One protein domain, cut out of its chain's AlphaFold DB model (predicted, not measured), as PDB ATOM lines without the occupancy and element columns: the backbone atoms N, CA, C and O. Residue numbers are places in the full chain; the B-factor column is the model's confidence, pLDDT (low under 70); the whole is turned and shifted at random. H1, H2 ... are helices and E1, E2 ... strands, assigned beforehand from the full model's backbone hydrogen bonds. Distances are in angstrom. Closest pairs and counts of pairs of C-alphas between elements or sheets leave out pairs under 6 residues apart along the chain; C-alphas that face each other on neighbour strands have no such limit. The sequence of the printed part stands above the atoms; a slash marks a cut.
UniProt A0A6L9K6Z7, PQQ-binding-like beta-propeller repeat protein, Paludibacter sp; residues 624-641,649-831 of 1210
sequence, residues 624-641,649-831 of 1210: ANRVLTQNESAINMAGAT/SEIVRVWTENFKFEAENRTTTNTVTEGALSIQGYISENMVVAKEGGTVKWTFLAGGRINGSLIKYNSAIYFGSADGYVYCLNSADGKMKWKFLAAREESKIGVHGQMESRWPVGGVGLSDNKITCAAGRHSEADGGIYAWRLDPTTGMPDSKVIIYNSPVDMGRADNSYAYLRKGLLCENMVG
ATOM      1  N   ALA A 624     -47.159 -56.727  44.472       72.81
ATOM      2  CA  ALA A 624     -47.892 -56.463  43.228       72.81
ATOM      3  C   ALA A 624     -48.029 -54.965  42.887       72.81
ATOM      4  O   ALA A 624     -48.169 -54.609  41.720       72.81
ATOM      5  N   ASN A 625     -47.961 -54.081  43.886       80.06
ATOM      6  CA  ASN A 625     -48.131 -52.633  43.714       80.06
ATOM      7  C   ASN A 625     -46.794 -51.887  43.568       80.06
ATOM      8  O   ASN A 625     -46.779 -50.666  43.437       80.06
ATOM      9  N   ARG A 626     -45.662 -52.605  43.600       87.50
ATOM     10  CA  ARG A 626     -44.315 -52.016  43.505       87.50
ATOM     11  C   ARG A 626     -43.919 -51.633  42.084       87.50
ATOM     12  O   ARG A 626     -42.969 -50.871  41.912       87.50
ATOM     13  N   VAL A 627     -44.605 -52.183  41.084       89.00
ATOM     14  CA  VAL A 627     -44.364 -51.895  39.669       89.00
ATOM     15  C   VAL A 627     -45.233 -50.728  39.233       89.00
ATOM     16  O   VAL A 627     -46.451 -50.740  39.389       89.00
ATOM     17  N   LEU A 628     -44.599 -49.734  38.622       84.50
ATOM     18  CA  LEU A 628     -45.262 -48.587  38.027       84.50
ATOM     19  C   LEU A 628     -45.027 -48.613  36.517       84.50
ATOM     20  O   LEU A 628     -43.912 -48.382  36.045       84.50
ATOM     21  N   THR A 629     -46.089 -48.891  35.763       70.38
ATOM     22  CA  THR A 629     -46.132 -48.848  34.298       70.38
ATOM     23  C   THR A 629     -46.671 -47.488  33.864       70.38
ATOM     24  O   THR A 629     -47.872 -47.275  33.718       70.38
ATOM     25  N   GLN A 630     -45.780 -46.512  33.722       62.03
ATOM     26  CA  GLN A 630     -46.143 -45.188  33.222       62.03
ATOM     27  C   GLN A 630     -45.340 -44.889  31.962       62.03
ATOM     28  O   GLN A 630     -44.135 -45.127  31.930       62.03
ATOM     29  N   ASN A 631     -46.009 -44.335  30.948       54.16
ATOM     30  CA  ASN A 631     -45.380 -43.804  29.738       54.16
ATOM     31  C   ASN A 631     -44.673 -42.470  30.055       54.16
ATOM     32  O   ASN A 631     -45.013 -41.430  29.487       54.16
ATOM     33  N   GLU A 632     -43.714 -42.479  30.990       64.25
ATOM     34  CA  GLU A 632     -42.840 -41.327  31.208       64.25
ATOM     35  C   GLU A 632     -42.012 -41.143  29.927       64.25
ATOM     36  O   GLU A 632     -41.233 -42.016  29.520       64.25
ATOM     37  N   SER A 633     -42.228 -40.023  29.236       56.44
ATOM     38  CA  SER A 633     -41.492 -39.723  28.011       56.44
ATOM     39  C   SER A 633     -40.052 -39.355  28.353       56.44
ATOM     40  O   SER A 633     -39.809 -38.624  29.311       56.44
ATOM     41  N   ALA A 634     -39.086 -39.827  27.562       59.59
ATOM     42  CA  ALA A 634     -37.739 -39.277  27.631       59.59
ATOM     43  C   ALA A 634     -37.775 -37.789  27.285       59.59
ATOM     44  O   ALA A 634     -38.518 -37.363  26.395       59.59
ATOM     45  N   ILE A 635     -36.939 -37.001  27.955       61.62
ATOM     46  CA  ILE A 635     -36.839 -35.577  27.658       61.62
ATOM     47  C   ILE A 635     -36.027 -35.451  26.373       61.62
ATOM     48  O   ILE A 635     -34.827 -35.743  26.337       61.62
ATOM     49  N   ASN A 636     -36.704 -35.070  25.290       56.09
ATOM     50  CA  ASN A 636     -36.061 -34.900  23.997       56.09
ATOM     51  C   ASN A 636     -35.219 -33.618  24.013       56.09
ATOM     52  O   ASN A 636     -35.747 -32.510  23.966       56.09
ATOM     53  N   MET A 637     -33.901 -33.792  24.083       53.50
ATOM     54  CA  MET A 637     -32.913 -32.721  23.952       53.50
ATOM     55  C   MET A 637     -32.057 -32.892  22.691       53.50
ATOM     56  O   MET A 637     -30.872 -32.557  22.698       53.50
ATOM     57  N   ALA A 638     -32.628 -33.443  21.613       48.66
ATOM     58  CA  ALA A 638     -31.920 -33.609  20.349       48.66
ATOM     59  C   ALA A 638     -31.267 -32.284  19.907       48.66
ATOM     60  O   ALA A 638     -31.946 -31.285  19.672       48.66
ATOM     61  N   GLY A 639     -29.933 -32.281  19.818       44.72
ATOM     62  CA  GLY A 639     -29.135 -31.128  19.385       44.72
ATOM     63  C   GLY A 639     -28.729 -30.126  20.477       44.72
ATOM     64  O   GLY A 639     -28.009 -29.176  20.170       44.72
ATOM     65  N   ALA A 640     -29.123 -30.314  21.742       47.00
ATOM     66  CA  ALA A 640     -28.704 -29.424  22.825       47.00
ATOM     67  C   ALA A 640     -27.280 -29.751  23.310       47.00
ATOM     68  O   ALA A 640     -26.953 -30.897  23.629       47.00
ATOM     69  N   THR A 641     -26.434 -28.725  23.438       49.16
ATOM     70  CA  THR A 641     -25.235 -28.832  24.280       49.16
ATOM     71  C   THR A 641     -25.721 -28.791  25.721       49.16
ATOM     72  O   THR A 641     -26.322 -27.795  26.114       49.16
ATOM     73  N   SER A 649     -19.483 -23.738  40.949       39.25
ATOM     74  CA  SER A 649     -18.273 -24.177  41.618       39.25
ATOM     75  C   SER A 649     -18.049 -23.489  42.962       39.25
ATOM     76  O   SER A 649     -16.918 -23.180  43.292       39.25
ATOM     77  N   GLU A 650     -19.073 -23.243  43.763       34.25
ATOM     78  CA  GLU A 650     -18.870 -22.933  45.189       34.25
ATOM     79  C   GLU A 650     -19.758 -23.806  46.047       34.25
ATOM     80  O   GLU A 650     -19.272 -24.398  46.994       34.25
ATOM     81  N   ILE A 651     -21.007 -24.038  45.647       37.72
ATOM     82  CA  ILE A 651     -21.839 -25.067  46.267       37.72
ATOM     83  C   ILE A 651     -21.249 -26.427  45.885       37.72
ATOM     84  O   ILE A 651     -20.667 -27.081  46.744       37.72
ATOM     85  N   VAL A 652     -21.240 -26.819  44.603       37.44
ATOM     86  CA  VAL A 652     -20.638 -28.104  44.177       37.44
ATOM     87  C   VAL A 652     -19.181 -28.207  44.624       37.44
ATOM     88  O   VAL A 652     -18.754 -29.282  45.005       37.44
ATOM     89  N   ARG A 653     -18.432 -27.103  44.674       35.09
ATOM     90  CA  ARG A 653     -17.026 -27.061  45.100       35.09
ATOM     91  C   ARG A 653     -16.845 -27.193  46.620       35.09
ATOM     92  O   ARG A 653     -15.987 -27.943  47.042       35.09
ATOM     93  N   VAL A 654     -17.700 -26.622  47.466       38.22
ATOM     94  CA  VAL A 654     -17.724 -26.912  48.918       38.22
ATOM     95  C   VAL A 654     -18.224 -28.347  49.182       38.22
ATOM     96  O   VAL A 654     -17.788 -29.001  50.140       38.22
ATOM     97  N   TRP A 655     -19.066 -28.889  48.295       43.12
ATOM     98  CA  TRP A 655     -19.547 -30.277  48.318       43.12
ATOM     99  C   TRP A 655     -18.524 -31.305  47.777       43.12
ATOM    100  O   TRP A 655     -18.489 -32.423  48.289       43.12
ATOM    101  N   THR A 656     -17.649 -30.944  46.828       36.53
ATOM    102  CA  THR A 656     -16.734 -31.867  46.108       36.53
ATOM    103  C   THR A 656     -15.237 -31.577  46.281       36.53
ATOM    104  O   THR A 656     -14.445 -32.519  46.232       36.53
ATOM    105  N   GLU A 657     -14.806 -30.351  46.596       34.59
ATOM    106  CA  GLU A 657     -13.409 -30.039  46.940       34.59
ATOM    107  C   GLU A 657     -13.119 -30.445  48.383       34.59
ATOM    108  O   GLU A 657     -13.161 -29.681  49.342       34.59
ATOM    109  N   ASN A 658     -12.938 -31.753  48.496       32.75
ATOM    110  CA  ASN A 658     -11.966 -32.465  49.321       32.75
ATOM    111  C   ASN A 658     -11.885 -33.939  48.924       32.75
ATOM    112  O   ASN A 658     -11.043 -34.670  49.436       32.75
ATOM    113  N   PHE A 659     -12.688 -34.367  47.951       35.97
ATOM    114  CA  PHE A 659     -12.417 -35.564  47.178       35.97
ATOM    115  C   PHE A 659     -11.379 -35.224  46.104       35.97
ATOM    116  O   PHE A 659     -11.667 -35.256  44.913       35.97
ATOM    117  N   LYS A 660     -10.138 -34.908  46.503       27.58
ATOM    118  CA  LYS A 660      -8.997 -35.091  45.593       27.58
ATOM    119  C   LYS A 660      -8.710 -36.589  45.476       27.58
ATOM    120  O   LYS A 660      -7.705 -37.092  45.955       27.58
ATOM    121  N   PHE A 661      -9.646 -37.274  44.838       27.62
ATOM    122  CA  PHE A 661      -9.359 -38.285  43.844       27.62
ATOM    123  C   PHE A 661      -9.960 -37.723  42.562       27.62
ATOM    124  O   PHE A 661     -11.173 -37.733  42.391       27.62
ATOM    125  N   GLU A 662      -9.102 -37.106  41.753       29.38
ATOM    126  CA  GLU A 662      -9.340 -36.839  40.334       29.38
ATOM    127  C   GLU A 662     -10.729 -36.268  39.997       29.38
ATOM    128  O   GLU A 662     -11.566 -36.895  39.354       29.38
ATOM    129  N   ALA A 663     -10.920 -34.982  40.299       28.12
ATOM    130  CA  ALA A 663     -11.804 -34.127  39.505       28.12
ATOM    131  C   ALA A 663     -11.202 -33.853  38.104       28.12
ATOM    132  O   ALA A 663     -11.234 -32.729  37.609       28.12
ATOM    133  N   GLU A 664     -10.663 -34.889  37.458       28.41
ATOM    134  CA  GLU A 664     -10.427 -34.949  36.024       28.41
ATOM    135  C   GLU A 664     -11.285 -36.099  35.477       28.41
ATOM    136  O   GLU A 664     -11.018 -37.271  35.698       28.41
ATOM    137  N   ASN A 665     -12.345 -35.725  34.756       33.56
ATOM    138  CA  ASN A 665     -13.191 -36.582  33.917       33.56
ATOM    139  C   ASN A 665     -14.124 -37.594  34.614       33.56
ATOM    140  O   ASN A 665     -13.900 -38.794  34.596       33.56
ATOM    141  N   ARG A 666     -15.280 -37.072  35.063       48.97
ATOM    142  CA  ARG A 666     -16.622 -37.702  35.016       48.97
ATOM    143  C   ARG A 666     -16.633 -39.221  35.271       48.97
ATOM    144  O   ARG A 666     -16.524 -40.003  34.331       48.97
ATOM    145  N   THR A 667     -16.889 -39.636  36.514       56.94
ATOM    146  CA  THR A 667     -17.169 -41.036  36.879       56.94
ATOM    147  C   THR A 667     -18.514 -41.474  36.290       56.94
ATOM    148  O   THR A 667     -19.544 -41.449  36.961       56.94
ATOM    149  N   THR A 668     -18.533 -41.791  34.999       58.44
ATOM    150  CA  THR A 668     -19.673 -42.415  34.329       58.44
ATOM    151  C   THR A 668     -19.749 -43.893  34.693       58.44
ATOM    152  O   THR A 668     -18.744 -44.514  35.041       58.44
ATOM    153  N   THR A 669     -20.926 -44.488  34.552       66.00
ATOM    154  CA  THR A 669     -21.080 -45.948  34.581       66.00
ATOM    155  C   THR A 669     -20.389 -46.597  33.371       66.00
ATOM    156  O   THR A 669     -19.841 -45.922  32.493       66.00
ATOM    157  N   ASN A 670     -20.491 -47.924  33.254       72.50
ATOM    158  CA  ASN A 670     -20.187 -48.613  32.000       72.50
ATOM    159  C   ASN A 670     -20.987 -48.021  30.822       72.50
ATOM    160  O   ASN A 670     -22.106 -47.526  30.987       72.50
ATOM    161  N   THR A 671     -20.402 -48.113  29.626       83.31
ATOM    162  CA  THR A 671     -21.056 -47.724  28.371       83.31
ATOM    163  C   THR A 671     -21.770 -48.921  27.769       83.31
ATOM    164  O   THR A 671     -21.172 -49.984  27.614       83.31
ATOM    165  N   VAL A 672     -23.029 -48.736  27.395       86.81
ATOM    166  CA  VAL A 672     -23.840 -49.722  26.681       86.81
ATOM    167  C   VAL A 672     -24.057 -49.249  25.245       86.81
ATOM    168  O   VAL A 672     -24.345 -48.076  25.027       86.81
ATOM    169  N   THR A 673     -23.933 -50.142  24.261       86.75
ATOM    170  CA  THR A 673     -24.051 -49.790  22.834       86.75
ATOM    171  C   THR A 673     -25.237 -50.469  22.145       86.75
ATOM    172  O   THR A 673     -25.507 -51.653  22.361       86.75
ATOM    173  N   GLU A 674     -25.926 -49.739  21.267       84.06
ATOM    174  CA  GLU A 674     -26.972 -50.262  20.380       84.06
ATOM    175  C   GLU A 674     -26.908 -49.594  19.005       84.06
ATOM    176  O   GLU A 674     -27.227 -48.415  18.860       84.06
ATOM    177  N   GLY A 675     -26.485 -50.347  17.986       85.00
ATOM    178  CA  GLY A 675     -26.168 -49.753  16.688       85.00
ATOM    179  C   GLY A 675     -25.112 -48.658  16.861       85.00
ATOM    180  O   GLY A 675     -24.029 -48.925  17.376       85.00
ATOM    181  N   ALA A 676     -25.450 -47.425  16.476       83.88
ATOM    182  CA  ALA A 676     -24.593 -46.248  16.628       83.88
ATOM    183  C   ALA A 676     -24.799 -45.477  17.954       83.88
ATOM    184  O   ALA A 676     -24.089 -44.500  18.217       83.88
ATOM    185  N   LEU A 677     -25.748 -45.896  18.802       87.75
ATOM    186  CA  LEU A 677     -25.992 -45.283  20.110       87.75
ATOM    187  C   LEU A 677     -24.992 -45.785  21.157       87.75
ATOM    188  O   LEU A 677     -24.754 -46.985  21.290       87.75
ATOM    189  N   SER A 678     -24.479 -44.852  21.956       89.56
ATOM    190  CA  SER A 678     -23.705 -45.076  23.180       89.56
ATOM    191  C   SER A 678     -24.480 -44.523  24.375       89.56
ATOM    192  O   SER A 678     -24.870 -43.357  24.372       89.56
ATOM    193  N   ILE A 679     -24.736 -45.354  25.381       89.50
ATOM    194  CA  ILE A 679     -25.595 -45.049  26.530       89.50
ATOM    195  C   ILE A 679     -24.762 -45.152  27.807       89.50
ATOM    196  O   ILE A 679     -24.096 -46.163  28.029       89.50
ATOM    197  N   GLN A 680     -24.786 -44.111  28.638       87.25
ATOM    198  CA  GLN A 680     -23.995 -44.013  29.872       87.25
ATOM    199  C   GLN A 680     -24.801 -43.340  30.987       87.25
ATOM    200  O   GLN A 680     -25.534 -42.382  30.733       87.25
ATOM    201  N   GLY A 681     -24.619 -43.803  32.222       81.50
ATOM    202  CA  GLY A 681     -25.060 -43.127  33.435       81.50
ATOM    203  C   GLY A 681     -24.021 -42.118  33.932       81.50
ATOM    204  O   GLY A 681     -22.818 -42.369  33.875       81.50
ATOM    205  N   TYR A 682     -24.495 -40.983  34.431       75.75
ATOM    206  CA  TYR A 682     -23.736 -39.902  35.051       75.75
ATOM    207  C   TYR A 682     -24.126 -39.873  36.528       75.75
ATOM    208  O   TYR A 682     -25.265 -39.544  36.871       75.75
ATOM    209  N   ILE A 683     -23.198 -40.316  37.380       69.88
ATOM    210  CA  ILE A 683     -23.490 -40.713  38.761       69.88
ATOM    211  C   ILE A 683     -24.010 -39.535  39.593       69.88
ATOM    212  O   ILE A 683     -25.078 -39.645  40.192       69.88
ATOM    213  N   SER A 684     -23.276 -38.419  39.633       65.69
ATOM    214  CA  SER A 684     -23.593 -37.259  40.482       65.69
ATOM    215  C   SER A 684     -24.783 -36.442  39.974       65.69
ATOM    216  O   SER A 684     -25.436 -35.754  40.758       65.69
ATOM    217  N   GLU A 685     -25.060 -36.528  38.674       75.12
ATOM    218  CA  GLU A 685     -26.126 -35.820  37.972       75.12
ATOM    219  C   GLU A 685     -27.446 -36.607  37.905       75.12
ATOM    220  O   GLU A 685     -28.421 -36.093  37.361       75.12
ATOM    221  N   ASN A 686     -27.499 -37.830  38.448       82.19
ATOM    222  CA  ASN A 686     -28.689 -38.697  38.467       82.19
ATOM    223  C   ASN A 686     -29.237 -39.018  37.061       82.19
ATOM    224  O   ASN A 686     -30.444 -39.169  36.872       82.19
ATOM    225  N   MET A 687     -28.369 -39.077  36.047       85.19
ATOM    226  CA  MET A 687     -28.792 -38.978  34.647       85.19
ATOM    227  C   MET A 687     -28.293 -40.141  33.788       85.19
ATOM    228  O   MET A 687     -27.135 -40.527  33.880       85.19
ATOM    229  N   VAL A 688     -29.131 -40.645  32.881       88.44
ATOM    230  CA  VAL A 688     -28.719 -41.527  31.775       88.44
ATOM    231  C   VAL A 688     -28.772 -40.749  30.469       88.44
ATOM    232  O   VAL A 688     -29.759 -40.071  30.188       88.44
ATOM    233  N   VAL A 689     -27.722 -40.854  29.658       87.31
ATOM    234  CA  VAL A 689     -27.612 -40.142  28.379       87.31
ATOM    235  C   VAL A 689     -27.273 -41.119  27.269       87.31
ATOM    236  O   VAL A 689     -26.312 -41.879  27.395       87.31
ATOM    237  N   ALA A 690     -28.005 -41.029  26.158       89.38
ATOM    238  CA  ALA A 690     -27.643 -41.681  24.908       89.38
ATOM    239  C   ALA A 690     -27.092 -40.688  23.892       89.38
ATOM    240  O   ALA A 690     -27.659 -39.610  23.679       89.38
ATOM    241  N   LYS A 691     -25.998 -41.071  23.235       87.56
ATOM    242  CA  LYS A 691     -25.321 -40.273  22.216       87.56
ATOM    243  C   LYS A 691     -25.050 -41.081  20.960       87.56
ATOM    244  O   LYS A 691     -24.618 -42.225  21.050       87.56
ATOM    245  N   GLU A 692     -25.199 -40.444  19.807       87.12
ATOM    246  CA  GLU A 692     -24.749 -40.946  18.504       87.12
ATOM    247  C   GLU A 692     -23.721 -39.957  17.948       87.12
ATOM    248  O   GLU A 692     -24.015 -38.765  17.836       87.12
ATOM    249  N   GLY A 693     -22.492 -40.407  17.674       80.75
ATOM    250  CA  GLY A 693     -21.424 -39.523  17.179       80.75
ATOM    251  C   GLY A 693     -21.148 -38.309  18.084       80.75
ATOM    252  O   GLY A 693     -20.904 -37.212  17.593       80.75
ATOM    253  N   GLY A 694     -21.277 -38.469  19.408       76.25
ATOM    254  CA  GLY A 694     -21.118 -37.389  20.395       76.25
ATOM    255  C   GLY A 694     -22.344 -36.483  20.588       76.25
ATOM    256  O   GLY A 694     -22.394 -35.740  21.567       76.25
ATOM    257  N   THR A 695     -23.360 -36.589  19.728       81.38
ATOM    258  CA  THR A 695     -24.600 -35.802  19.813       81.38
ATOM    259  C   THR A 695     -25.614 -36.490  20.718       81.38
ATOM    260  O   THR A 695     -25.911 -37.667  20.521       81.38
ATOM    261  N   VAL A 696     -26.175 -35.763  21.690       84.38
ATOM    262  CA  VAL A 696     -27.225 -36.280  22.584       84.38
ATOM    263  C   VAL A 696     -28.501 -36.563  21.791       84.38
ATOM    264  O   VAL A 696     -28.994 -35.699  21.065       84.38
ATOM    265  N   LYS A 697     -29.032 -37.781  21.941       85.50
ATOM    266  CA  LYS A 697     -30.292 -38.226  21.328       85.50
ATOM    267  C   LYS A 697     -31.440 -38.203  22.315       85.50
ATOM    268  O   LYS A 697     -32.502 -37.677  22.006       85.50
ATOM    269  N   TRP A 698     -31.206 -38.735  23.507       87.19
ATOM    270  CA  TRP A 698     -32.171 -38.702  24.593       87.19
ATOM    271  C   TRP A 698     -31.462 -38.653  25.943       87.19
ATOM    272  O   TRP A 698     -30.271 -38.961  26.074       87.19
ATOM    273  N   THR A 699     -32.199 -38.204  26.951       87.06
ATOM    274  CA  THR A 699     -31.739 -38.093  28.333       87.06
ATOM    275  C   THR A 699     -32.863 -38.501  29.278       87.06
ATOM    276  O   THR A 699     -34.029 -38.185  29.037       87.06
ATOM    277  N   PHE A 700     -32.503 -39.189  30.357       88.12
ATOM    278  CA  PHE A 700     -33.411 -39.579  31.429       88.12
ATOM    279  C   PHE A 700     -32.849 -39.120  32.778       88.12
ATOM    280  O   PHE A 700     -31.675 -39.357  33.056       88.12
ATOM    281  N   LEU A 701     -33.677 -38.474  33.604       88.06
ATOM    282  CA  LEU A 701     -33.304 -37.984  34.935       88.06
ATOM    283  C   LEU A 701     -34.015 -38.817  36.013       88.06
ATOM    284  O   LEU A 701     -35.234 -38.721  36.174       88.06
ATOM    285  N   ALA A 702     -33.253 -39.633  36.740       89.12
ATOM    286  CA  ALA A 702     -33.743 -40.433  37.860       89.12
ATOM    287  C   ALA A 702     -33.908 -39.579  39.134       89.12
ATOM    288  O   ALA A 702     -33.445 -38.440  39.209       89.12
ATOM    289  N   GLY A 703     -34.572 -40.132  40.154       87.44
ATOM    290  CA  GLY A 703     -34.786 -39.452  41.435       87.44
ATOM    291  C   GLY A 703     -33.558 -39.434  42.356       87.44
ATOM    292  O   GLY A 703     -33.603 -38.786  43.401       87.44
ATOM    293  N   GLY A 704     -32.485 -40.148  41.993       85.44
ATOM    294  CA  GLY A 704     -31.252 -40.296  42.765       85.44
ATOM    295  C   GLY A 704     -30.088 -40.837  41.923       85.44
ATOM    296  O   GLY A 704     -30.217 -41.032  40.712       85.44
ATOM    297  N   ARG A 705     -28.935 -41.053  42.568       82.25
ATOM    298  CA  ARG A 705     -27.673 -41.417  41.897       82.25
ATOM    299  C   ARG A 705     -27.729 -42.774  41.223       82.25
ATOM    300  O   ARG A 705     -28.280 -43.727  41.765       82.25
ATOM    301  N   ILE A 706     -27.048 -42.891  40.090       80.50
ATOM    302  CA  ILE A 706     -26.962 -44.132  39.309       80.50
ATOM    303  C   ILE A 706     -25.571 -44.736  39.514       80.50
ATOM    304  O   ILE A 706     -24.705 -44.624  38.656       80.50
ATOM    305  N   ASN A 707     -25.331 -45.323  40.688       69.31
ATOM    306  CA  ASN A 707     -24.004 -45.836  41.070       69.31
ATOM    307  C   ASN A 707     -23.637 -47.171  40.389       69.31
ATOM    308  O   ASN A 707     -22.473 -47.572  40.396       69.31
ATOM    309  N   GLY A 708     -24.633 -47.876  39.847       67.00
ATOM    310  CA  GLY A 708     -24.501 -49.224  39.295       67.00
ATOM    311  C   GLY A 708     -24.277 -49.279  37.796       67.00
ATOM    312  O   GLY A 708     -24.452 -48.301  37.078       67.00
ATOM    313  N   SER A 709     -23.933 -50.471  37.307       72.75
ATOM    314  CA  SER A 709     -23.832 -50.704  35.866       72.75
ATOM    315  C   SER A 709     -25.206 -50.694  35.185       72.75
ATOM    316  O   SER A 709     -26.183 -51.201  35.738       72.75
ATOM    317  N   LEU A 710     -25.258 -50.158  33.966       86.06
ATOM    318  CA  LEU A 710     -26.393 -50.282  33.053       86.06
ATOM    319  C   LEU A 710     -26.310 -51.633  32.341       86.06
ATOM    320  O   LEU A 710     -25.241 -52.025  31.863       86.06
ATOM    321  N   ILE A 711     -27.444 -52.317  32.211       89.19
ATOM    322  CA  ILE A 711     -27.559 -53.577  31.469       89.19
ATOM    323  C   ILE A 711     -28.496 -53.385  30.282       89.19
ATOM    324  O   ILE A 711     -29.599 -52.871  30.440       89.19
ATOM    325  N   LYS A 712     -28.079 -53.846  29.098       90.50
ATOM    326  CA  LYS A 712     -28.979 -54.023  27.952       90.50
ATOM    327  C   LYS A 712     -29.509 -55.445  27.927       90.50
ATOM    328  O   LYS A 712     -28.724 -56.390  27.969       90.50
ATOM    329  N   TYR A 713     -30.815 -55.583  27.758       90.88
ATOM    330  CA  TYR A 713     -31.436 -56.854  27.416       90.88
ATOM    331  C   TYR A 713     -32.575 -56.595  26.428       90.88
ATOM    332  O   TYR A 713     -33.466 -55.789  26.694       90.88
ATOM    333  N   ASN A 714     -32.513 -57.229  25.254       88.75
ATOM    334  CA  ASN A 714     -33.379 -56.927  24.109       88.75
ATOM    335  C   ASN A 714     -33.378 -55.419  23.771       88.75
ATOM    336  O   ASN A 714     -32.316 -54.801  23.719       88.75
ATOM    337  N   SER A 715     -34.548 -54.820  23.543       90.25
ATOM    338  CA  SER A 715     -34.726 -53.389  23.242       90.25
ATOM    339  C   SER A 715     -34.953 -52.550  24.510       90.25
ATOM    340  O   SER A 715     -35.854 -51.701  24.558       90.25
ATOM    341  N   ALA A 716     -34.243 -52.867  25.595       93.31
ATOM    342  CA  ALA A 716     -34.370 -52.172  26.870       93.31
ATOM    343  C   ALA A 716     -33.033 -52.011  27.608       93.31
ATOM    344  O   ALA A 716     -32.134 -52.849  27.499       93.31
ATOM    345  N   ILE A 717     -32.940 -50.922  28.374       94.06
ATOM    346  CA  ILE A 717     -31.867 -50.613  29.320       94.06
ATOM    347  C   ILE A 717     -32.415 -50.697  30.737       94.06
ATOM    348  O   ILE A 717     -33.431 -50.077  31.049       94.06
ATOM    349  N   TYR A 718     -31.694 -51.409  31.595       93.25
ATOM    350  CA  TYR A 718     -32.006 -51.602  33.003       93.25
ATOM    351  C   TYR A 718     -30.918 -50.984  33.869       93.25
ATOM    352  O   TYR A 718     -29.727 -51.150  33.586       93.25
ATOM    353  N   PHE A 719     -31.314 -50.297  34.936       91.19
ATOM    354  CA  PHE A 719     -30.385 -49.787  35.944       91.19
ATOM    355  C   PHE A 719     -31.069 -49.601  37.298       91.19
ATOM    356  O   PHE A 719     -32.281 -49.409  37.385       91.19
ATOM    357  N   GLY A 720     -30.263 -49.658  38.356       90.12
ATOM    358  CA  GLY A 720     -30.670 -49.307  39.712       90.12
ATOM    359  C   GLY A 720     -30.332 -47.855  40.026       90.12
ATOM    360  O   GLY A 720     -29.340 -47.326  39.518       90.12
ATOM    361  N   SER A 721     -31.145 -47.227  40.866       90.06
ATOM    362  CA  SER A 721     -30.944 -45.860  41.340       90.06
ATOM    363  C   SER A 721     -30.964 -45.801  42.867       90.06
ATOM    364  O   SER A 721     -31.654 -46.560  43.557       90.06
ATOM    365  N   ALA A 722     -30.217 -44.850  43.421       88.94
ATOM    366  CA  ALA A 722     -30.178 -44.584  44.849       88.94
ATOM    367  C   ALA A 722     -31.505 -44.025  45.393       88.94
ATOM    368  O   ALA A 722     -31.667 -43.950  46.605       88.94
ATOM    369  N   ASP A 723     -32.474 -43.685  44.538       92.06
ATOM    370  CA  ASP A 723     -33.861 -43.406  44.942       92.06
ATOM    371  C   ASP A 723     -34.644 -44.658  45.389       92.06
ATOM    372  O   ASP A 723     -35.754 -44.525  45.895       92.06
ATOM    373  N   GLY A 724     -34.063 -45.858  45.266       93.25
ATOM    374  CA  GLY A 724     -34.682 -47.120  45.680       93.25
ATOM    375  C   GLY A 724     -35.407 -47.871  44.559       93.25
ATOM    376  O   GLY A 724     -35.985 -48.930  44.826       93.25
ATOM    377  N   TYR A 725     -35.363 -47.360  43.324       93.81
ATOM    378  CA  TYR A 725     -36.010 -47.970  42.167       93.81
ATOM    379  C   TYR A 725     -35.036 -48.693  41.232       93.81
ATOM    380  O   TYR A 725     -33.877 -48.309  41.051       93.81
ATOM    381  N   VAL A 726     -35.566 -49.720  40.570       94.19
ATOM    382  CA  VAL A 726     -35.034 -50.254  39.312       94.19
ATOM    383  C   VAL A 726     -35.826 -49.652  38.161       94.19
ATOM    384  O   VAL A 726     -37.056 -49.683  38.176       94.19
ATOM    385  N   TYR A 727     -35.130 -49.141  37.153       93.94
ATOM    386  CA  TYR A 727     -35.722 -48.545  35.960       93.94
ATOM    387  C   TYR A 727     -35.530 -49.446  34.743       93.94
ATOM    388  O   TYR A 727     -34.463 -50.035  34.568       93.94
ATOM    389  N   CYS A 728     -36.547 -49.495  33.881       94.50
ATOM    390  CA  CYS A 728     -36.499 -50.102  32.557       94.50
ATOM    391  C   CYS A 728     -36.862 -49.051  31.504       94.50
ATOM    392  O   CYS A 728     -37.997 -48.568  31.456       94.50
ATOM    393  N   LEU A 729     -35.899 -48.699  30.656       93.31
ATOM    394  CA  LEU A 729     -36.072 -47.739  29.568       93.31
ATOM    395  C   LEU A 729     -36.037 -48.450  28.221       93.31
ATOM    396  O   LEU A 729     -35.276 -49.394  28.029       93.31
ATOM    397  N   ASN A 730     -36.809 -47.972  27.251       91.56
ATOM    398  CA  ASN A 730     -36.589 -48.307  25.853       91.56
ATOM    399  C   ASN A 730     -35.224 -47.754  25.421       91.56
ATOM    400  O   ASN A 730     -34.926 -46.578  25.605       91.56
ATOM    401  N   SER A 731     -34.383 -48.613  24.861       90.50
ATOM    402  CA  SER A 731     -33.008 -48.265  24.514       90.50
ATOM    403  C   SER A 731     -32.901 -47.309  23.315       90.50
ATOM    404  O   SER A 731     -31.952 -46.526  23.238       90.50
ATOM    405  N   ALA A 732     -33.901 -47.295  22.427       88.75
ATOM    406  CA  ALA A 732     -33.915 -46.452  21.233       88.75
ATOM    407  C   ALA A 732     -34.291 -44.991  21.533       88.75
ATOM    408  O   ALA A 732     -33.658 -44.078  21.004       88.75
ATOM    409  N   ASP A 733     -35.303 -44.762  22.376       88.00
ATOM    410  CA  ASP A 733     -35.859 -43.425  22.636       88.00
ATOM    411  C   ASP A 733     -35.808 -42.987  24.107       88.00
ATOM    412  O   ASP A 733     -36.205 -41.867  24.414       88.00
ATOM    413  N   GLY A 734     -35.309 -43.833  25.011       88.81
ATOM    414  CA  GLY A 734     -35.157 -43.539  26.435       88.81
ATOM    415  C   GLY A 734     -36.463 -43.536  27.232       88.81
ATOM    416  O   GLY A 734     -36.432 -43.204  28.417       88.81
ATOM    417  N   LYS A 735     -37.617 -43.846  26.618       88.31
ATOM    418  CA  LYS A 735     -38.912 -43.812  27.316       88.31
ATOM    419  C   LYS A 735     -38.979 -44.883  28.389       88.31
ATOM    420  O   LYS A 735     -38.586 -46.027  28.150       88.31
ATOM    421  N   MET A 736     -39.523 -44.539  29.550       90.81
ATOM    422  CA  MET A 736     -39.696 -45.511  30.621       90.81
ATOM    423  C   MET A 736     -40.796 -46.504  30.243       90.81
ATOM    424  O   MET A 736     -41.901 -46.109  29.880       90.81
ATOM    425  N   LYS A 737     -40.481 -47.797  30.321       90.75
ATOM    426  CA  LYS A 737     -41.460 -48.883  30.180       90.75
ATOM    427  C   LYS A 737     -42.111 -49.173  31.527       90.75
ATOM    428  O   LYS A 737     -43.331 -49.248  31.638       90.75
ATOM    429  N   TRP A 738     -41.276 -49.317  32.551       91.44
ATOM    430  CA  TRP A 738     -41.691 -49.506  33.933       91.44
ATOM    431  C   TRP A 738     -40.572 -49.095  34.892       91.44
ATOM    432  O   TRP A 738     -39.397 -49.031  34.515       91.44
ATOM    433  N   LYS A 739     -40.941 -48.858  36.152       92.69
ATOM    434  CA  LYS A 739     -40.016 -48.814  37.292       92.69
ATOM    435  C   LYS A 739     -40.546 -49.670  38.438       92.69
ATOM    436  O   LYS A 739     -41.759 -49.800  38.592       92.69
ATOM    437  N   PHE A 740     -39.650 -50.244  39.232       93.06
ATOM    438  CA  PHE A 740     -39.979 -51.129  40.351       93.06
ATOM    439  C   PHE A 740     -39.366 -50.610  41.652       93.06
ATOM    440  O   PHE A 740     -38.155 -50.389  41.706       93.06
ATOM    441  N   LEU A 741     -40.181 -50.429  42.696       93.38
ATOM    442  CA  LEU A 741     -39.708 -50.062  44.034       93.38
ATOM    443  C   LEU A 741     -39.087 -51.284  44.730       93.38
ATOM    444  O   LEU A 741     -39.779 -52.051  45.408       93.38
ATOM    445  N   ALA A 742     -37.770 -51.436  44.580       92.75
ATOM    446  CA  ALA A 742     -37.002 -52.500  45.224       92.75
ATOM    447  C   ALA A 742     -36.761 -52.231  46.716       92.75
ATOM    448  O   ALA A 742     -36.623 -53.173  47.499       92.75
ATOM    449  N   ALA A 743     -36.740 -50.955  47.114       92.50
ATOM    450  CA  ALA A 743     -36.703 -50.548  48.512       92.50
ATOM    451  C   ALA A 743     -37.918 -51.074  49.290       92.50
ATOM    452  O   ALA A 743     -39.014 -51.208  48.750       92.50
ATOM    453  N   ARG A 744     -37.759 -51.321  50.593       87.94
ATOM    454  CA  ARG A 744     -38.861 -51.762  51.465       87.94
ATOM    455  C   ARG A 744     -40.083 -50.835  51.378       87.94
ATOM    456  O   ARG A 744     -41.210 -51.322  51.234       87.94
ATOM    457  N   GLU A 745     -39.828 -49.531  51.443       88.44
ATOM    458  CA  GLU A 745     -40.786 -48.421  51.445       88.44
ATOM    459  C   GLU A 745     -40.130 -47.132  50.904       88.44
ATOM    460  O   GLU A 745     -38.903 -47.038  50.831       88.44
ATOM    461  N   GLU A 746     -40.941 -46.121  50.572       89.62
ATOM    462  CA  GLU A 746     -40.458 -44.773  50.243       89.62
ATOM    463  C   GLU A 746     -40.041 -44.023  51.523       89.62
ATOM    464  O   GLU A 746     -40.873 -43.535  52.306       89.62
ATOM    465  N   SER A 747     -38.729 -43.951  51.749       91.75
ATOM    466  CA  SER A 747     -38.123 -43.199  52.848       91.75
ATOM    467  C   SER A 747     -36.710 -42.759  52.479       91.75
ATOM    468  O   SER A 747     -35.805 -43.588  52.332       91.75
ATOM    469  N   LYS A 748     -36.527 -41.447  52.310       93.31
ATOM    470  CA  LYS A 748     -35.250 -40.830  51.951       93.31
ATOM    471  C   LYS A 748     -34.544 -40.161  53.123       93.31
ATOM    472  O   LYS A 748     -35.182 -39.572  53.996       93.31
ATOM    473  N   ILE A 749     -33.219 -40.216  53.078       93.25
ATOM    474  CA  ILE A 749     -32.275 -39.653  54.043       93.25
ATOM    475  C   ILE A 749     -31.198 -38.830  53.325       93.25
ATOM    476  O   ILE A 749     -30.954 -39.018  52.130       93.25
ATOM    477  N   GLY A 750     -30.542 -37.934  54.061       88.38
ATOM    478  CA  GLY A 750     -29.400 -37.185  53.545       88.38
ATOM    479  C   GLY A 750     -28.177 -38.090  53.377       88.38
ATOM    480  O   GLY A 750     -27.740 -38.757  54.318       88.38
ATOM    481  N   VAL A 751     -27.635 -38.141  52.160       82.19
ATOM    482  CA  VAL A 751     -26.473 -38.958  51.797       82.19
ATOM    483  C   VAL A 751     -25.515 -38.155  50.925       82.19
ATOM    484  O   VAL A 751     -25.798 -37.842  49.770       82.19
ATOM    485  N   HIS A 752     -24.351 -37.818  51.480       75.19
ATOM    486  CA  HIS A 752     -23.267 -37.099  50.800       75.19
ATOM    487  C   HIS A 752     -23.747 -35.889  49.977       75.19
ATOM    488  O   HIS A 752     -23.339 -35.725  48.826       75.19
ATOM    489  N   GLY A 753     -24.636 -35.066  50.530       73.62
ATOM    490  CA  GLY A 753     -25.105 -33.860  49.848       73.62
ATOM    491  C   GLY A 753     -26.332 -33.993  48.962       73.62
ATOM    492  O   GLY A 753     -26.686 -33.030  48.290       73.62
ATOM    493  N   GLN A 754     -26.972 -35.157  48.931       79.94
ATOM    494  CA  GLN A 754     -28.210 -35.382  48.188       79.94
ATOM    495  C   GLN A 754     -29.192 -36.201  49.027       79.94
ATOM    496  O   GLN A 754     -28.831 -36.726  50.079       79.94
ATOM    497  N   MET A 755     -30.432 -36.324  48.557       87.31
ATOM    498  CA  MET A 755     -31.430 -37.206  49.162       87.31
ATOM    499  C   MET A 755     -31.431 -38.564  48.457       87.31
ATOM    500  O   MET A 755     -31.690 -38.643  47.257       87.31
ATOM    501  N   GLU A 756     -31.183 -39.637  49.205       89.94
ATOM    502  CA  GLU A 756     -31.216 -41.022  48.715       89.94
ATOM    503  C   GLU A 756     -32.188 -41.860  49.550       89.94
ATOM    504  O   GLU A 756     -32.457 -41.545  50.707       89.94
ATOM    505  N   SER A 757     -32.691 -42.959  48.993       92.75
ATOM    506  CA  SER A 757     -33.428 -43.970  49.750       92.75
ATOM    507  C   SER A 757     -32.562 -44.551  50.873       92.75
ATOM    508  O   SER A 757     -31.340 -44.710  50.730       92.75
ATOM    509  N   ARG A 758     -33.207 -44.922  51.985       90.38
ATOM    510  CA  ARG A 758     -32.613 -45.792  53.017       90.38
ATOM    511  C   ARG A 758     -32.156 -47.128  52.438       90.38
ATOM    512  O   ARG A 758     -31.094 -47.624  52.801       90.38
ATOM    513  N   TRP A 759     -32.920 -47.655  51.479       91.94
ATOM    514  CA  TRP A 759     -32.595 -48.855  50.708       91.94
ATOM    515  C   TRP A 759     -32.298 -48.469  49.261       91.94
ATOM    516  O   TRP A 759     -33.143 -48.653  48.380       91.94
ATOM    517  N   PRO A 760     -31.129 -47.880  48.990       89.50
ATOM    518  CA  PRO A 760     -30.763 -47.547  47.625       89.50
ATOM    519  C   PRO A 760     -30.546 -48.821  46.804       89.50
ATOM    520  O   PRO A 760     -30.118 -49.843  47.346       89.50
ATOM    521  N   VAL A 761     -30.761 -48.744  45.490       88.25
ATOM    522  CA  VAL A 761     -30.401 -49.828  44.571       88.25
ATOM    523  C   VAL A 761     -29.036 -49.526  43.972       88.25
ATOM    524  O   VAL A 761     -28.876 -48.594  43.186       88.25
ATOM    525  N   GLY A 762     -28.038 -50.324  44.354       73.12
ATOM    526  CA  GLY A 762     -26.658 -50.142  43.906       73.12
ATOM    527  C   GLY A 762     -26.426 -50.484  42.439       73.12
ATOM    528  O   GLY A 762     -25.454 -50.011  41.867       73.12
ATOM    529  N   GLY A 763     -27.288 -51.302  41.833       75.31
ATOM    530  CA  GLY A 763     -27.191 -51.749  40.446       75.31
ATOM    531  C   GLY A 763     -28.119 -52.926  40.154       75.31
ATOM    532  O   GLY A 763     -28.851 -53.389  41.030       75.31
ATOM    533  N   VAL A 764     -28.076 -53.410  38.914       84.12
ATOM    534  CA  VAL A 764     -28.850 -54.570  38.448       84.12
ATOM    535  C   VAL A 764     -27.930 -55.622  37.833       84.12
ATOM    536  O   VAL A 764     -26.856 -55.296  37.329       84.12
ATOM    537  N   GLY A 765     -28.360 -56.877  37.879       81.38
ATOM    538  CA  GLY A 765     -27.768 -58.033  37.218       81.38
ATOM    539  C   GLY A 765     -28.744 -58.657  36.217       81.38
ATOM    540  O   GLY A 765     -29.942 -58.385  36.243       81.38
ATOM    541  N   LEU A 766     -28.226 -59.513  35.337       79.62
ATOM    542  CA  LEU A 766     -29.013 -60.368  34.447       79.62
ATOM    543  C   LEU A 766     -28.591 -61.819  34.700       79.62
ATOM    544  O   LEU A 766     -27.408 -62.136  34.574       79.62
ATOM    545  N   SER A 767     -29.541 -62.675  35.073       73.56
ATOM    546  CA  SER A 767     -29.355 -64.123  35.251       73.56
ATOM    547  C   SER A 767     -30.604 -64.838  34.767       73.56
ATOM    548  O   SER A 767     -31.699 -64.365  35.050       73.56
ATOM    549  N   ASP A 768     -30.456 -65.935  34.023       78.81
ATOM    550  CA  ASP A 768     -31.577 -66.795  33.599       78.81
ATOM    551  C   ASP A 768     -32.716 -66.035  32.902       78.81
ATOM    552  O   ASP A 768     -33.898 -66.282  33.127       78.81
ATOM    553  N   ASN A 769     -32.356 -65.062  32.053       84.88
ATOM    554  CA  ASN A 769     -33.298 -64.151  31.387       84.88
ATOM    555  C   ASN A 769     -34.184 -63.340  32.356       84.88
ATOM    556  O   ASN A 769     -35.271 -62.898  31.985       84.88
ATOM    557  N   LYS A 770     -33.724 -63.117  33.590       85.81
ATOM    558  CA  LYS A 770     -34.370 -62.300  34.621       85.81
ATOM    559  C   LYS A 770     -33.446 -61.187  35.099       85.81
ATOM    560  O   LYS A 770     -32.223 -61.340  35.141       85.81
ATOM    561  N   ILE A 771     -34.042 -60.057  35.471       87.25
ATOM    562  CA  ILE A 771     -33.309 -58.938  36.068       87.25
ATOM    563  C   ILE A 771     -33.194 -59.192  37.563       87.25
ATOM    564  O   ILE A 771     -34.196 -59.427  38.226       87.25
ATOM    565  N   THR A 772     -31.987 -59.135  38.109       84.00
ATOM    566  CA  THR A 772     -31.757 -59.265  39.549       84.00
ATOM    567  C   THR A 772     -31.291 -57.940  40.135       84.00
ATOM    568  O   THR A 772     -30.579 -57.178  39.485       84.00
ATOM    569  N   CYS A 773     -31.696 -57.617  41.358       85.06
ATOM    570  CA  CYS A 773     -31.228 -56.409  42.042       85.06
ATOM    571  C   CYS A 773     -31.222 -56.585  43.559       85.06
ATOM    572  O   CYS A 773     -31.909 -57.461  44.080       85.06
ATOM    573  N   ALA A 774     -30.492 -55.717  44.262       82.62
ATOM    574  CA  ALA A 774     -30.539 -55.616  45.716       82.62
ATOM    575  C   ALA A 774     -30.754 -54.158  46.145       82.62
ATOM    576  O   ALA A 774     -30.171 -53.243  45.562       82.62
ATOM    577  N   ALA A 775     -31.594 -53.959  47.159       88.19
ATOM    578  CA  ALA A 775     -31.882 -52.672  47.772       88.19
ATOM    579  C   ALA A 775     -31.507 -52.705  49.258       88.19
ATOM    580  O   ALA A 775     -32.030 -53.524  50.014       88.19
ATOM    581  N   GLY A 776     -30.606 -51.822  49.686       83.81
ATOM    582  CA  GLY A 776     -30.112 -51.795  51.066       83.81
ATOM    583  C   GLY A 776     -28.640 -51.408  51.170       83.81
ATOM    584  O   GLY A 776     -27.892 -51.478  50.191       83.81
ATOM    585  N   ARG A 777     -28.232 -50.987  52.372       78.88
ATOM    586  CA  ARG A 777     -26.845 -50.587  52.677       78.88
ATOM    587  C   ARG A 777     -26.103 -51.600  53.538       78.88
ATOM    588  O   ARG A 777     -24.908 -51.766  53.354       78.88
ATOM    589  N   HIS A 778     -26.799 -52.226  54.486       76.06
ATOM    590  CA  HIS A 778     -26.227 -53.161  55.451       76.06
ATOM    591  C   HIS A 778     -27.317 -54.116  55.961       76.06
ATOM    592  O   HIS A 778     -28.471 -53.712  56.089       76.06
ATOM    593  N   SER A 779     -26.969 -55.367  56.273       70.88
ATOM    594  CA  SER A 779     -27.936 -56.411  56.667       70.88
ATOM    595  C   SER A 779     -28.550 -56.209  58.063       70.88
ATOM    596  O   SER A 779     -29.627 -56.727  58.346       70.88
ATOM    597  N   GLU A 780     -27.899 -55.432  58.929       72.38
ATOM    598  CA  GLU A 780     -28.429 -55.046  60.250       72.38
ATOM    599  C   GLU A 780     -29.123 -53.680  60.260       72.38
ATOM    600  O   GLU A 780     -29.777 -53.337  61.242       72.38
ATOM    601  N   ALA A 781     -28.968 -52.884  59.198       79.19
ATOM    602  CA  ALA A 781     -29.528 -51.540  59.128       79.19
ATOM    603  C   ALA A 781     -30.878 -51.537  58.411       79.19
ATOM    604  O   ALA A 781     -31.084 -52.306  57.476       79.19
ATOM    605  N   ASP A 782     -31.777 -50.645  58.824       85.62
ATOM    606  CA  ASP A 782     -33.050 -50.348  58.164       85.62
ATOM    607  C   ASP A 782     -33.859 -51.619  57.824       85.62
ATOM    608  O   ASP A 782     -34.572 -51.695  56.834       85.62
ATOM    609  N   GLY A 783     -33.778 -52.668  58.636       78.88
ATOM    610  CA  GLY A 783     -34.483 -53.911  58.342       78.88
ATOM    611  C   GLY A 783     -33.929 -54.673  57.128       78.88
ATOM    612  O   GLY A 783     -34.698 -55.304  56.410       78.88
ATOM    613  N   GLY A 784     -32.617 -54.632  56.908       77.75
ATOM    614  CA  GLY A 784     -31.895 -55.564  56.047       77.75
ATOM    615  C   GLY A 784     -31.828 -55.185  54.570       77.75
ATOM    616  O   GLY A 784     -32.218 -54.096  54.138       77.75
ATOM    617  N   ILE A 785     -31.286 -56.114  53.782       77.56
ATOM    618  CA  ILE A 785     -31.111 -55.971  52.331       77.56
ATOM    619  C   ILE A 785     -32.187 -56.785  51.609       77.56
ATOM    620  O   ILE A 785     -32.352 -57.974  51.867       77.56
ATOM    621  N   TYR A 786     -32.879 -56.152  50.665       81.88
ATOM    622  CA  TYR A 786     -33.944 -56.747  49.864       81.88
ATOM    623  C   TYR A 786     -33.413 -57.105  48.478       81.88
ATOM    624  O   TYR A 786     -33.164 -56.219  47.661       81.88
ATOM    625  N   ALA A 787     -33.233 -58.395  48.214       81.00
ATOM    626  CA  ALA A 787     -32.828 -58.911  46.916       81.00
ATOM    627  C   ALA A 787     -34.041 -59.432  46.134       81.00
ATOM    628  O   ALA A 787     -34.937 -60.065  46.692       81.00
ATOM    629  N   TRP A 788     -34.063 -59.161  44.833       83.81
ATOM    630  CA  TRP A 788     -35.198 -59.440  43.960       83.81
ATOM    631  C   TRP A 788     -34.753 -60.094  42.659       83.81
ATOM    632  O   TRP A 788     -33.709 -59.726  42.108       83.81
ATOM    633  N   ARG A 789     -35.602 -60.986  42.143       83.94
ATOM    634  CA  ARG A 789     -35.595 -61.453  40.755       83.94
ATOM    635  C   ARG A 789     -36.866 -60.952  40.073       83.94
ATOM    636  O   ARG A 789     -37.967 -61.204  40.553       83.94
ATOM    637  N   LEU A 790     -36.709 -60.216  38.979       88.88
ATOM    638  CA  LEU A 790     -37.772 -59.509  38.271       88.88
ATOM    639  C   LEU A 790     -37.907 -60.029  36.844       88.88
ATOM    640  O   LEU A 790     -36.918 -60.318  36.159       88.88
ATOM    641  N   ASP A 791     -39.144 -60.072  36.366       89.81
ATOM    642  CA  ASP A 791     -39.419 -60.266  34.954       89.81
ATOM    643  C   ASP A 791     -38.969 -59.036  34.132       89.81
ATOM    644  O   ASP A 791     -39.434 -57.925  34.397       89.81
ATOM    645  N   PRO A 792     -38.094 -59.181  33.117       90.69
ATOM    646  CA  PRO A 792     -37.574 -58.031  32.373       90.69
ATOM    647  C   PRO A 792     -38.645 -57.262  31.588       90.69
ATOM    648  O   PRO A 792     -38.457 -56.079  31.289       90.69
ATOM    649  N   THR A 793     -39.747 -57.917  31.216       89.62
ATOM    650  CA  THR A 793     -40.789 -57.321  30.372       89.62
ATOM    651  C   THR A 793     -41.768 -56.518  31.211       89.62
ATOM    652  O   THR A 793     -42.072 -55.377  30.871       89.62
ATOM    653  N   THR A 794     -42.231 -57.098  32.314       88.06
ATOM    654  CA  THR A 794     -43.285 -56.514  33.155       88.06
ATOM    655  C   THR A 794     -42.749 -55.781  34.381       88.06
ATOM    656  O   THR A 794     -43.455 -54.945  34.928       88.06
ATOM    657  N   GLY A 795     -41.529 -56.089  34.828       88.88
ATOM    658  CA  GLY A 795     -40.976 -55.621  36.100       88.88
ATOM    659  C   GLY A 795     -41.551 -56.337  37.323       88.88
ATOM    660  O   GLY A 795     -41.118 -56.055  38.439       88.88
ATOM    661  N   MET A 796     -42.505 -57.258  37.136       87.56
ATOM    662  CA  MET A 796     -43.137 -57.983  38.235       87.56
ATOM    663  C   MET A 796     -42.122 -58.900  38.927       87.56
ATOM    664  O   MET A 796     -41.321 -59.550  38.241       87.56
ATOM    665  N   PRO A 797     -42.136 -58.956  40.270       85.00
ATOM    666  CA  PRO A 797     -41.242 -59.826  41.008       85.00
ATOM    667  C   PRO A 797     -41.644 -61.287  40.813       85.00
ATOM    668  O   PRO A 797     -42.814 -61.646  40.922       85.00
ATOM    669  N   ASP A 798     -40.648 -62.118  40.531       78.06
ATOM    670  CA  ASP A 798     -40.757 -63.576  40.477       78.06
ATOM    671  C   ASP A 798     -40.403 -64.185  41.840       78.06
ATOM    672  O   ASP A 798     -41.115 -65.033  42.370       78.06
ATOM    673  N   SER A 799     -39.332 -63.685  42.461       71.81
ATOM    674  CA  SER A 799     -38.921 -64.089  43.803       71.81
ATOM    675  C   SER A 799     -38.257 -62.947  44.572       71.81
ATOM    676  O   SER A 799     -37.792 -61.947  44.005       71.81
ATOM    677  N   LYS A 800     -38.249 -63.094  45.898       78.25
ATOM    678  CA  LYS A 800     -37.748 -62.110  46.857       78.25
ATOM    679  C   LYS A 800     -36.984 -62.798  47.968       78.25
ATOM    680  O   LYS A 800     -37.422 -63.804  48.516       78.25
ATOM    681  N   VAL A 801     -35.900 -62.156  48.359       71.00
ATOM    682  CA  VAL A 801     -35.017 -62.563  49.435       71.00
ATOM    683  C   VAL A 801     -34.793 -61.370  50.353       71.00
ATOM    684  O   VAL A 801     -34.560 -60.259  49.876       71.00
ATOM    685  N   ILE A 802     -34.815 -61.591  51.669       71.44
ATOM    686  CA  ILE A 802     -34.400 -60.569  52.633       71.44
ATOM    687  C   ILE A 802     -33.224 -61.092  53.447       71.44
ATOM    688  O   ILE A 802     -33.298 -62.165  54.043       71.44
ATOM    689  N   ILE A 803     -32.137 -60.327  53.460       65.50
ATOM    690  CA  ILE A 803     -30.875 -60.687  54.099       65.50
ATOM    691  C   ILE A 803     -30.731 -59.873  55.384       65.50
ATOM    692  O   ILE A 803     -30.673 -58.641  55.341       65.50
ATOM    693  N   TYR A 804     -30.647 -60.586  56.507       62.41
ATOM    694  CA  TYR A 804     -30.504 -60.047  57.860       62.41
ATOM    695  C   TYR A 804     -29.351 -60.730  58.591       62.41
ATOM    696  O   TYR A 804     -29.138 -61.922  58.382       62.41
ATOM    697  N   ASN A 805     -28.668 -59.999  59.481       52.56
ATOM    698  CA  ASN A 805     -27.661 -60.526  60.420       52.56
ATOM    699  C   ASN A 805     -26.665 -61.512  59.787       52.56
ATOM    700  O   ASN A 805     -26.422 -62.587  60.338       52.56
ATOM    701  N   SER A 806     -26.124 -61.179  58.610       48.31
ATOM    702  CA  SER A 806     -25.135 -62.048  57.971       48.31
ATOM    703  C   SER A 806     -23.901 -62.159  58.889       48.31
ATOM    704  O   SER A 806     -23.327 -61.131  59.233       48.31
ATOM    705  N   PRO A 807     -23.503 -63.368  59.321       35.34
ATOM    706  CA  PRO A 807     -22.460 -63.603  60.328       35.34
ATOM    707  C   PRO A 807     -21.032 -63.545  59.779       35.34
ATOM    708  O   PRO A 807     -20.079 -63.806  60.513       35.34
ATOM    709  N   VAL A 808     -20.855 -63.214  58.501       36.41
ATOM    710  CA  VAL A 808     -19.523 -62.892  57.988       36.41
ATOM    711  C   VAL A 808     -19.188 -61.497  58.462       36.41
ATOM    712  O   VAL A 808     -20.032 -60.605  58.393       36.41
ATOM    713  N   ASP A 809     -17.939 -61.292  58.865       39.69
ATOM    714  CA  ASP A 809     -17.282 -60.004  58.678       39.69
ATOM    715  C   ASP A 809     -17.494 -59.597  57.209       39.69
ATOM    716  O   ASP A 809     -16.714 -59.982  56.336       39.69
ATOM    717  N   MET A 810     -18.602 -58.902  56.912       39.47
ATOM    718  CA  MET A 810     -18.879 -58.332  55.600       39.47
ATOM    719  C   MET A 810     -17.738 -57.353  55.360       39.47
ATOM    720  O   MET A 810     -17.624 -56.298  55.990       39.47
ATOM    721  N   GLY A 811     -16.757 -57.832  54.601       40.84
ATOM    722  CA  GLY A 811     -15.460 -57.203  54.513       40.84
ATOM    723  C   GLY A 811     -15.615 -55.804  53.947       40.84
ATOM    724  O   GLY A 811     -16.057 -55.652  52.820       40.84
ATOM    725  N   ARG A 812     -15.206 -54.799  54.727       42.75
ATOM    726  CA  ARG A 812     -14.838 -53.440  54.292       42.75
ATOM    727  C   ARG A 812     -15.564 -52.963  53.013       42.75
ATOM    728  O   ARG A 812     -14.913 -52.786  51.986       42.75
ATOM    729  N   ALA A 813     -16.865 -52.684  53.071       39.75
ATOM    730  CA  ALA A 813     -17.567 -52.103  51.926       39.75
ATOM    731  C   ALA A 813     -17.126 -50.646  51.684       39.75
ATOM    732  O   ALA A 813     -17.405 -49.745  52.477       39.75
ATOM    733  N   ASP A 814     -16.430 -50.393  50.572       40.00
ATOM    734  CA  ASP A 814     -16.016 -49.043  50.153       40.00
ATOM    735  C   ASP A 814     -17.180 -48.210  49.576       40.00
ATOM    736  O   ASP A 814     -17.097 -46.982  49.496       40.00
ATOM    737  N   ASN A 815     -18.292 -48.860  49.221       41.81
ATOM    738  CA  ASN A 815     -19.501 -48.231  48.705       41.81
ATOM    739  C   ASN A 815     -20.725 -48.877  49.359       41.81
ATOM    740  O   ASN A 815     -21.006 -50.048  49.127       41.81
ATOM    741  N   SER A 816     -21.453 -48.099  50.154       51.78
ATOM    742  CA  SER A 816     -22.624 -48.466  50.963       51.78
ATOM    743  C   SER A 816     -23.865 -48.897  50.155       51.78
ATOM    744  O   SER A 816     -24.945 -48.334  50.346       51.78
ATOM    745  N   TYR A 817     -23.716 -49.844  49.228       52.72
ATOM    746  CA  TYR A 817     -24.784 -50.410  48.409       52.72
ATOM    747  C   TYR A 817     -24.583 -51.921  48.257       52.72
ATOM    748  O   TYR A 817     -23.522 -52.374  47.819       52.72
ATOM    749  N   ALA A 818     -25.633 -52.688  48.532       52.91
ATOM    750  CA  ALA A 818     -25.702 -54.082  48.117       52.91
ATOM    751  C   ALA A 818     -25.947 -54.179  46.598       52.91
ATOM    752  O   ALA A 818     -26.733 -53.407  46.041       52.91
ATOM    753  N   TYR A 819     -25.314 -55.135  45.911       49.38
ATOM    754  CA  TYR A 819     -25.630 -55.462  44.513       49.38
ATOM    755  C   TYR A 819     -25.447 -56.956  44.224       49.38
ATOM    756  O   TYR A 819     -24.805 -57.681  44.982       49.38
ATOM    757  N   LEU A 820     -26.029 -57.422  43.114       46.41
ATOM    758  CA  LEU A 820     -25.927 -58.809  42.656       46.41
ATOM    759  C   LEU A 820     -25.056 -58.891  41.395       46.41
ATOM    760  O   LEU A 820     -25.313 -58.192  40.414       46.41
ATOM    761  N   ARG A 821     -24.045 -59.765  41.385       41.12
ATOM    762  CA  ARG A 821     -23.202 -60.072  40.218       41.12
ATOM    763  C   ARG A 821     -23.262 -61.570  39.924       41.12
ATOM    764  O   ARG A 821     -22.766 -62.361  40.711       41.12
ATOM    765  N   LYS A 822     -23.828 -61.969  38.776       41.28
ATOM    766  CA  LYS A 822     -24.007 -63.391  38.385       41.28
ATOM    767  C   LYS A 822     -24.742 -64.235  39.450       41.28
ATOM    768  O   LYS A 822     -24.321 -65.342  39.754       41.28
ATOM    769  N   GLY A 823     -25.780 -63.678  40.078       40.16
ATOM    770  CA  GLY A 823     -26.491 -64.344  41.179       40.16
ATOM    771  C   GLY A 823     -25.758 -64.314  42.527       40.16
ATOM    772  O   GLY A 823     -26.311 -64.772  43.518       40.16
ATOM    773  N   LEU A 824     -24.551 -63.739  42.609       40.25
ATOM    774  CA  LEU A 824     -23.828 -63.562  43.867       40.25
ATOM    775  C   LEU A 824     -24.130 -62.186  44.483       40.25
ATOM    776  O   LEU A 824     -23.996 -61.180  43.789       40.25
ATOM    777  N   LEU A 825     -24.479 -62.109  45.770       44.97
ATOM    778  CA  LEU A 825     -24.450 -60.860  46.533       44.97
ATOM    779  C   LEU A 825     -22.996 -60.427  46.709       44.97
ATOM    780  O   LEU A 825     -22.160 -61.173  47.223       44.97
ATOM    781  N   CYS A 826     -22.704 -59.215  46.262       42.69
ATOM    782  CA  CYS A 826     -21.419 -58.561  46.435       42.69
ATOM    783  C   CYS A 826     -21.654 -57.184  47.071       42.69
ATOM    784  O   CYS A 826     -22.625 -56.497  46.752       42.69
ATOM    785  N   GLU A 827     -20.751 -56.759  47.953       39.09
ATOM    786  CA  GLU A 827     -20.621 -55.359  48.369       39.09
ATOM    787  C   GLU A 827     -19.549 -54.687  47.499       39.09
ATOM    788  O   GLU A 827     -18.562 -55.311  47.104       39.09
ATOM    789  N   ASN A 828     -19.804 -53.457  47.044       36.78
ATOM    790  CA  ASN A 828     -19.118 -52.922  45.866       36.78
ATOM    791  C   ASN A 828     -17.711 -52.401  46.196       36.78
ATOM    792  O   ASN A 828     -17.571 -51.280  46.679       36.78
ATOM    793  N   MET A 829     -16.678 -53.177  45.837       29.88
ATOM    794  CA  MET A 829     -15.290 -52.726  45.632       29.88
ATOM    795  C   MET A 829     -15.115 -52.056  44.250       29.88
ATOM    796  O   MET A 829     -14.316 -52.508  43.429       29.88
ATOM    797  N   VAL A 830     -15.860 -50.992  43.940       25.41
ATOM    798  CA  VAL A 830     -15.589 -50.182  42.736       25.41
ATOM    799  C   VAL A 830     -15.138 -48.787  43.139       25.41
ATOM    800  O   VAL A 830     -15.921 -47.873  43.394       25.41
ATOM    801  N   GLY A 831     -13.817 -48.679  43.169       24.36
ATOM    802  CA  GLY A 831     -13.016 -47.478  43.044       24.36
ATOM    803  C   GLY A 831     -11.613 -47.948  42.677       24.36
ATOM    804  O   GLY A 831     -10.860 -48.316  43.561       24.36
TER     805      GLY A 831
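This is residues 624 to 641 and 649 to 831 of the 1210 residues of the protein "PQQ-binding-like beta-propeller repeat protein" of Paludibacter sp (UniProt A0A6L9K6Z7). Three small four-stranded sheets fan out one after another like three blades of an unclosed propeller, with edge strands E1, E5 and E11 on the inside of the fan and E4, E8 and E14 spread apart on the outside. The hairpin of E15 and E16 packs through E15 on E11 and E12, the hairpin of E9 and E10 lies away from the blades, and H1 lies far from them on a long link. The printed part has 201 residues, with H1 first and then strands E1 to E16; each sheet is antiparallel, in chain order. The class is mostly strand, although under half of the residues are in named elements. The whole is compact, with a radius of gyration of the C-alphas of 16.7 A and spans of 52 by 43 by 27 A.

One sheet holds E11, residues 761 to 767, 17.1 A long, E12, 770 to 775, E13, 785 to 790, and E14, 797 to 803. Another holds E5, 711 to 713, E6, 716 to 720, E7, 725 to 730, 16.3 A long, and E8, 736 to 741. The third holds E1, 672 to 674, E2, 677 to 682, E3, 687 to 692, and E4, 695 to 701, 17.6 A long. E9 is 748 to 751, E10 is 754 to 757, E15 is 818 to 821 and E16 is 824 to 827. H1, residues 651 to 656, begins at C-alpha 651 (-21.839, -25.067, 46.267); E16 ends at C-alpha 827 (-20.621, -55.359, 48.369).

E11 to E14 form a meander, each strand the antiparallel neighbour of the one before, as do E5 to E8 and E1 to E4. N 773 and O 788 of E12 and E13 are 3.0 A apart, N 717 and O 729 of E6 and E7 2.8 A, and N 680 and O 689 of E2 and E3 3.0 A, within hydrogen-bond range. The first two of these sheets form a sandwich, two sheets face to face, with best planes 45 degrees apart; the closest C-alphas of E6 and E11 are Gly 720 and Gly 763, 4.3 A apart. The closest of E1 and E5 are Val 672 and Lys 712, 6.8 A, and of E12 and E15 Ala 774 and Tyr 819, 5.1 A. E10 and E11 are apart. H1 is on none of the three sheets, and every O i to N i+4 pair in it is within hydrogen-bond range.

The C-alphas farthest apart, of Gly 639 and Pro 807, are 52.7 A apart. Residues 642 to 648 are not printed; C-alphas 641 and 649 are 19.3 A apart across this cut. The links H1 to E1 and E14 to E15 are long. Mean pLDDT of the printed part is 72.2, with 66 residues under 70, among them 649 to 669 and 803 to 831.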